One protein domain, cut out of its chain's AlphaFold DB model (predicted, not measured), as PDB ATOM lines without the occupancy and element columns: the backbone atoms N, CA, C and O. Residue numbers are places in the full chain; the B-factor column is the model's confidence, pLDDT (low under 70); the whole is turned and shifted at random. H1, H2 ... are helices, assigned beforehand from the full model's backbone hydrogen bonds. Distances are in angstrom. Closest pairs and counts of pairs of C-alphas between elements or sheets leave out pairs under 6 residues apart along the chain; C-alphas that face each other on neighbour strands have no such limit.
ATOM      1  N   GLY A 155      10.850 -33.210 -39.681       85.19
ATOM      2  CA  GLY A 155      11.493 -32.966 -40.964       85.19
ATOM      3  C   GLY A 155      12.559 -34.013 -41.264       85.19
ATOM      4  O   GLY A 155      12.880 -34.849 -40.419       85.19
ATOM      5  N   LYS A 156      13.113 -33.965 -42.476       88.44
ATOM      6  CA  LYS A 156      14.178 -34.862 -42.935       88.44
ATOM      7  C   LYS A 156      15.383 -34.045 -43.377       88.44
ATOM      8  O   LYS A 156      15.239 -33.116 -44.165       88.44
ATOM      9  N   ILE A 157      16.567 -34.438 -42.915       89.94
ATOM     10  CA  ILE A 157      17.847 -33.871 -43.348       89.94
ATOM     11  C   ILE A 157      18.586 -34.963 -44.122       89.94
ATOM     12  O   ILE A 157      18.745 -36.077 -43.623       89.94
ATOM     13  N   SER A 158      18.986 -34.678 -45.361       94.44
ATOM     14  CA  SER A 158      19.811 -35.597 -46.148       94.44
ATOM     15  C   SER A 158      21.278 -35.494 -45.722       94.44
ATOM     16  O   SER A 158      21.710 -34.450 -45.238       94.44
ATOM     17  N   ASN A 159      22.061 -36.558 -45.921       96.75
ATOM     18  CA  ASN A 159      23.485 -36.532 -45.574       96.75
ATOM     19  C   ASN A 159      24.276 -35.420 -46.293       96.75
ATOM     20  O   ASN A 159      25.010 -34.725 -45.600       96.75
ATOM     21  N   PRO A 160      24.070 -35.152 -47.603       97.12
ATOM     22  CA  PRO A 160      24.733 -34.027 -48.266       97.12
ATOM     23  C   PRO A 160      24.440 -32.676 -47.601       97.12
ATOM     24  O   PRO A 160      25.354 -31.898 -47.367       97.12
ATOM     25  N   VAL A 161      23.181 -32.424 -47.218       95.44
ATOM     26  CA  VAL A 161      22.792 -31.175 -46.539       95.44
ATOM     27  C   VAL A 161      23.384 -31.099 -45.131       95.44
ATOM     28  O   VAL A 161      23.810 -30.032 -44.701       95.44
ATOM     29  N   ALA A 162      23.423 -32.216 -44.399       94.75
ATOM     30  CA  ALA A 162      24.041 -32.257 -43.076       94.75
ATOM     31  C   ALA A 162      25.551 -31.963 -43.149       94.75
ATOM     32  O   ALA A 162      26.063 -31.185 -42.348       94.75
ATOM     33  N   GLU A 163      26.252 -32.526 -44.131       96.06
ATOM     34  CA  GLU A 163      27.685 -32.292 -44.317       96.06
ATOM     35  C   GLU A 163      27.973 -30.854 -44.756       96.06
ATOM     36  O   GLU A 163      28.862 -30.218 -44.197       96.06
ATOM     37  N   GLU A 164      27.191 -30.322 -45.696       96.44
ATOM     38  CA  GLU A 164      27.364 -28.969 -46.229       96.44
ATOM     39  C   GLU A 164      27.022 -27.879 -45.202       96.44
ATOM     40  O   GLU A 164      27.779 -26.927 -45.026       96.44
ATOM     41  N   ILE A 165      25.885 -28.012 -44.510       95.06
ATOM     42  CA  ILE A 165      25.336 -26.948 -43.654       95.06
ATOM     43  C   ILE A 165      25.710 -27.139 -42.184       95.06
ATOM     44  O   ILE A 165      25.996 -26.166 -41.488       95.06
ATOM     45  N   LEU A 166      25.684 -28.379 -41.686       92.38
ATOM     46  CA  LEU A 166      25.935 -28.692 -40.271       92.38
ATOM     47  C   LEU A 166      27.372 -29.169 -40.020       92.38
ATOM     48  O   LEU A 166      27.751 -29.343 -38.862       92.38
ATOM     49  N   GLY A 167      28.158 -29.410 -41.074       96.06
ATOM     50  CA  GLY A 167      29.540 -29.878 -40.969       96.06
ATOM     51  C   GLY A 167      29.681 -31.293 -40.400       96.06
ATOM     52  O   GLY A 167      30.734 -31.626 -39.859       96.06
ATOM     53  N   CYS A 168      28.634 -32.125 -40.452       95.62
ATOM     54  CA  CYS A 168      28.668 -33.490 -39.921       95.62
ATOM     55  C   CYS A 168      27.737 -34.451 -40.673       95.62
ATOM     56  O   CYS A 168      26.766 -34.037 -41.297       95.62
ATOM     57  N   SER A 169      28.012 -35.755 -40.582       96.94
ATOM     58  CA  SER A 169      27.154 -36.781 -41.185       96.94
ATOM     59  C   SER A 169      25.863 -37.003 -40.392       96.94
ATOM     60  O   SER A 169      25.822 -36.859 -39.163       96.94
ATOM     61  N   THR A 170      24.809 -37.465 -41.067       95.06
ATOM     62  CA  THR A 170      23.545 -37.851 -40.413       95.06
ATOM     63  C   THR A 170      23.733 -38.982 -39.402       95.06
ATOM     64  O   THR A 170      23.041 -39.030 -38.386       95.06
ATOM     65  N   GLU A 171      24.704 -39.869 -39.631       96.50
ATOM     66  CA  GLU A 171      25.058 -40.930 -38.685       96.50
ATOM     67  C   GLU A 171      25.614 -40.360 -37.370       96.50
ATOM     68  O   GLU A 171      25.238 -40.805 -36.280       96.50
ATOM     69  N   SER A 172      26.477 -39.342 -37.454       96.12
ATOM     70  CA  SER A 172      27.027 -38.655 -36.280       96.12
ATOM     71  C   SER A 172      25.938 -37.928 -35.488       96.12
ATOM     72  O   SER A 172      25.915 -38.011 -34.254       96.12
ATOM     73  N   LEU A 173      24.999 -37.276 -36.183       93.25
ATOM     74  CA  LEU A 173      23.830 -36.642 -35.565       93.25
ATOM     75  C   LEU A 173      22.973 -37.663 -34.805       93.25
ATOM     76  O   LEU A 173      22.669 -37.457 -33.629       93.25
ATOM     77  N   PHE A 174      22.652 -38.797 -35.433       93.81
ATOM     78  CA  PHE A 174      21.863 -39.860 -34.807       93.81
ATOM     79  C   PHE A 174      22.542 -40.429 -33.552       93.81
ATOM     80  O   PHE A 174      21.921 -40.530 -32.490       93.81
ATOM     81  N   LYS A 175      23.839 -40.754 -33.641       95.75
ATOM     82  CA  LYS A 175      24.622 -41.264 -32.502       95.75
ATOM     83  C   LYS A 175      24.662 -40.265 -31.346       95.75
ATOM     84  O   LYS A 175      24.575 -40.667 -30.185       95.75
ATOM     85  N   THR A 176      24.773 -38.975 -31.647       92.88
ATOM     86  CA  THR A 176      24.760 -37.910 -30.636       92.88
ATOM     87  C   THR A 176      23.399 -37.816 -29.952       92.88
ATOM     88  O   THR A 176      23.340 -37.850 -28.724       92.88
ATOM     89  N   ALA A 177      22.305 -37.808 -30.720       90.69
ATOM     90  CA  ALA A 177      20.948 -37.788 -30.177       90.69
ATOM     91  C   ALA A 177      20.670 -38.993 -29.257       90.69
ATOM     92  O   ALA A 177      20.108 -38.828 -28.174       90.69
ATOM     93  N   LYS A 178      21.131 -40.195 -29.636       93.25
ATOM     94  CA  LYS A 178      21.028 -41.401 -28.796       93.25
ATOM     95  C   LYS A 178      21.779 -41.265 -27.472       93.25
ATOM     96  O   LYS A 178      21.195 -41.497 -26.421       93.25
ATOM     97  N   ARG A 179      23.033 -40.805 -27.496       93.69
ATOM     98  CA  ARG A 179      23.822 -40.585 -26.267       93.69
ATOM     99  C   ARG A 179      23.173 -39.556 -25.341       93.69
ATOM    100  O   ARG A 179      23.180 -39.732 -24.126       93.69
ATOM    101  N   MET A 180      22.599 -38.493 -25.908       92.12
ATOM    102  CA  MET A 180      21.860 -37.490 -25.138       92.12
ATOM    103  C   MET A 180      20.603 -38.076 -24.490       92.12
ATOM    104  O   MET A 180      20.319 -37.762 -23.335       92.12
ATOM    105  N   MET A 181      19.870 -38.935 -25.204       90.88
ATOM    106  CA  MET A 181      18.711 -39.654 -24.671       90.88
ATOM    107  C   MET A 181      19.107 -40.530 -23.476       90.88
ATOM    108  O   MET A 181      18.514 -40.387 -22.409       90.88
ATOM    109  N   ASP A 182      20.149 -41.352 -23.611       93.06
ATOM    110  CA  ASP A 182      20.622 -42.231 -22.533       93.06
ATOM    111  C   ASP A 182      21.038 -41.435 -21.284       93.06
ATOM    112  O   ASP A 182      20.651 -41.764 -20.158       93.06
ATOM    113  N   ALA A 183      21.786 -40.343 -21.477       91.62
ATOM    114  CA  ALA A 183      22.194 -39.458 -20.389       91.62
ATOM    115  C   ALA A 183      20.990 -38.778 -19.714       91.62
ATOM    116  O   ALA A 183      20.919 -38.736 -18.486       91.62
ATOM    117  N   SER A 184      20.025 -38.292 -20.501       89.38
ATOM    118  CA  SER A 184      18.819 -37.616 -20.001       89.38
ATOM    119  C   SER A 184      17.945 -38.552 -19.165       89.38
ATOM    120  O   SER A 184      17.470 -38.160 -18.098       89.38
ATOM    121  N   ILE A 185      17.783 -39.803 -19.612       89.56
ATOM    122  CA  ILE A 185      17.070 -40.847 -18.864       89.56
ATOM    123  C   ILE A 185      17.771 -41.101 -17.528       89.56
ATOM    124  O   ILE A 185      17.125 -41.132 -16.482       89.56
ATOM    125  N   ARG A 186      19.104 -41.232 -17.544       91.62
ATOM    126  CA  ARG A 186      19.890 -41.534 -16.341       91.62
ATOM    127  C   ARG A 186      19.755 -40.471 -15.247       91.62
ATOM    128  O   ARG A 186      19.823 -40.826 -14.073       91.62
ATOM    129  N   VAL A 187      19.588 -39.202 -15.613       90.69
ATOM    130  CA  VAL A 187      19.473 -38.088 -14.654       90.69
ATOM    131  C   VAL A 187      18.027 -37.736 -14.287       90.69
ATOM    132  O   VAL A 187      17.815 -36.802 -13.519       90.69
ATOM    133  N   GLY A 188      17.031 -38.455 -14.818       87.12
ATOM    134  CA  GLY A 188      15.616 -38.158 -14.566       87.12
ATOM    135  C   GLY A 188      15.157 -36.836 -15.189       87.12
ATOM    136  O   GLY A 188      14.312 -36.139 -14.624       87.12
ATOM    137  N   SER A 189      15.740 -36.455 -16.332       85.31
ATOM    138  CA  SER A 189      15.348 -35.238 -17.045       85.31
ATOM    139  C   SER A 189      13.905 -35.336 -17.545       85.31
ATOM    140  O   SER A 189      13.486 -36.359 -18.090       85.31
ATOM    141  N   HIS A 190      13.155 -34.241 -17.413       80.38
ATOM    142  CA  HIS A 190      11.808 -34.112 -17.962       80.38
ATOM    143  C   HIS A 190      11.929 -33.620 -19.413       80.38
ATOM    144  O   HIS A 190      12.097 -32.427 -19.664       80.38
ATOM    145  N   GLY A 191      11.921 -34.565 -20.356       75.31
ATOM    146  CA  GLY A 191      12.111 -34.308 -21.785       75.31
ATOM    147  C   GLY A 191      13.569 -34.414 -22.251       75.31
ATOM    148  O   GLY A 191      14.516 -34.297 -21.468       75.31
ATOM    149  N   ILE A 192      13.738 -34.646 -23.558       81.12
ATOM    150  CA  ILE A 192      15.037 -34.783 -24.232       81.12
ATOM    151  C   ILE A 192      15.128 -33.679 -25.277       81.12
ATOM    152  O   ILE A 192      14.474 -33.731 -26.315       81.12
ATOM    153  N   ASN A 193      15.924 -32.656 -24.996       83.06
ATOM    154  CA  ASN A 193      16.122 -31.536 -25.902       83.06
ATOM    155  C   ASN A 193      17.541 -30.976 -25.743       83.06
ATOM    156  O   ASN A 193      18.178 -31.184 -24.715       83.06
ATOM    157  N   SER A 194      18.039 -30.291 -26.774       81.19
ATOM    158  CA  SER A 194      19.369 -29.668 -26.741       81.19
ATOM    159  C   SER A 194      19.306 -28.231 -26.221       81.19
ATOM    160  O   SER A 194      19.944 -27.886 -25.232       81.19
ATOM    161  N   ASN A 195      18.502 -27.382 -26.868       82.69
ATOM    162  CA  ASN A 195      18.443 -25.947 -26.578       82.69
ATOM    163  C   ASN A 195      17.042 -25.344 -26.781       82.69
ATOM    164  O   ASN A 195      16.920 -24.135 -26.987       82.69
ATOM    165  N   SER A 196      15.988 -26.165 -26.723       81.94
ATOM    166  CA  SER A 196      14.607 -25.727 -26.994       81.94
ATOM    167  C   SER A 196      14.207 -24.512 -26.147       81.94
ATOM    168  O   SER A 196      13.656 -23.544 -26.665       81.94
ATOM    169  N   MET A 197      14.604 -24.498 -24.870       79.69
ATOM    170  CA  MET A 197      14.326 -23.396 -23.950       79.69
ATOM    171  C   MET A 197      14.985 -22.080 -24.346       79.69
ATOM    172  O   MET A 197      14.396 -21.030 -24.109       79.69
ATOM    173  N   ASN A 198      16.159 -22.111 -24.977       83.12
ATOM    174  CA  ASN A 198      16.813 -20.886 -25.435       83.12
ATOM    175  C   ASN A 198      16.041 -20.266 -26.603       83.12
ATOM    176  O   ASN A 198      15.842 -19.054 -26.629       83.12
ATOM    177  N   VAL A 199      15.564 -21.098 -27.536       84.62
ATOM    178  CA  VAL A 199      14.744 -20.651 -28.673       84.62
ATOM    179  C   VAL A 199      13.425 -20.060 -28.176       84.62
ATOM    180  O   VAL A 199      13.065 -18.944 -28.543       84.62
ATOM    181  N   VAL A 200      12.740 -20.769 -27.277       82.88
ATOM    182  CA  VAL A 200      11.479 -20.318 -26.675       82.88
ATOM    183  C   VAL A 200      11.684 -19.020 -25.902       82.88
ATOM    184  O   VAL A 200      10.957 -18.058 -26.127       82.88
ATOM    185  N   ALA A 201      12.700 -18.942 -25.039       80.31
ATOM    186  CA  ALA A 201      12.986 -17.735 -24.272       80.31
ATOM    187  C   ALA A 201      13.242 -16.530 -25.186       80.31
ATOM    188  O   ALA A 201      12.690 -15.460 -24.933       80.31
ATOM    189  N   ALA A 202      14.011 -16.701 -26.265       80.12
ATOM    190  CA  ALA A 202      14.263 -15.641 -27.237       80.12
ATOM    191  C   ALA A 202      12.968 -15.152 -27.907       80.12
ATOM    192  O   ALA A 202      12.725 -13.944 -27.957       80.12
ATOM    193  N   ILE A 203      12.101 -16.070 -28.351       83.75
ATOM    194  CA  ILE A 203      10.801 -15.733 -28.954       83.75
ATOM    195  C   ILE A 203       9.909 -14.996 -27.947       83.75
ATOM    196  O   ILE A 203       9.330 -13.963 -28.280       83.75
ATOM    197  N   PHE A 204       9.824 -15.474 -26.702       80.44
ATOM    198  CA  PHE A 204       8.990 -14.854 -25.670       80.44
ATOM    199  C   PHE A 204       9.446 -13.432 -25.327       80.44
ATOM    200  O   PHE A 204       8.606 -12.539 -25.218       80.44
ATOM    201  N   VAL A 205      10.762 -13.198 -25.222       79.69
ATOM    202  CA  VAL A 205      11.308 -11.842 -25.025       79.69
ATOM    203  C   VAL A 205      10.984 -10.943 -26.216       79.69
ATOM    204  O   VAL A 205      10.577  -9.802 -26.020       79.69
ATOM    205  N   ALA A 206      11.135 -11.449 -27.442       79.56
ATOM    206  CA  ALA A 206      10.910 -10.669 -28.655       79.56
ATOM    207  C   ALA A 206       9.427 -10.319 -28.893       79.56
ATOM    208  O   ALA A 206       9.130  -9.278 -29.474       79.56
ATOM    209  N   THR A 207       8.498 -11.171 -28.447       79.06
ATOM    210  CA  THR A 207       7.049 -11.046 -28.710       79.06
ATOM    211  C   THR A 207       6.243 -10.448 -27.554       79.06
ATOM    212  O   THR A 207       5.024 -10.342 -27.654       79.06
ATOM    213  N   VAL A 208       6.904 -10.017 -26.471       63.88
ATOM    214  CA  VAL A 208       6.258  -9.453 -25.265       63.88
ATOM    215  C   VAL A 208       5.247 -10.429 -24.637       63.88
ATOM    216  O   VAL A 208       4.227 -10.037 -24.075       63.88
TER     217      VAL A 208
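This is residues 155 to 208 of the 223 residues of an uncharacterized protein of Aspergillus sclerotiicarbonarius (strain CBS 121057 / IBT 28362) (UniProt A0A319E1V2). The model is a loose, open arch: short H1 forms a corner with the first end of long H2, the link after H2 folds back, and H3 sticks out with residues 195 to 208. The printed part has 54 residues and three named helices, H1, H2, H3, with no named strand: all helix. It is loose, with a radius of gyration of the C-alphas of 14.5 A, and only just flat, spanning 38 by 31 by 17 A.

H1, residues 159 to 166, and H2, residues 170 to 186, only just touch, with 3 pairs of C-alphas within 8 A. H2 does so with residue 170 alone; the closest C-alphas, of Asn 159 and Thr 170, are 5.3 A apart. They run the same way at a steep tilt of 69.7 degrees, only just short of about perpendicular. H3, residues 196 to 207, is apart from both. In H1, H2 and H3 every O i to N i+4 pair is within hydrogen-bond range.

H1 begins at C-alpha 159 (23.485, -36.532, -45.574). H2 is 24.6 A long and H3 16.6 A, ending at C-alpha 207 (7.049, -11.046, -28.710).

The C-alphas farthest apart, of Glu 171 and Val 208, are 39.0 A apart. The printed part has no cut and no long link. Residue 208 alone has pLDDT under 70.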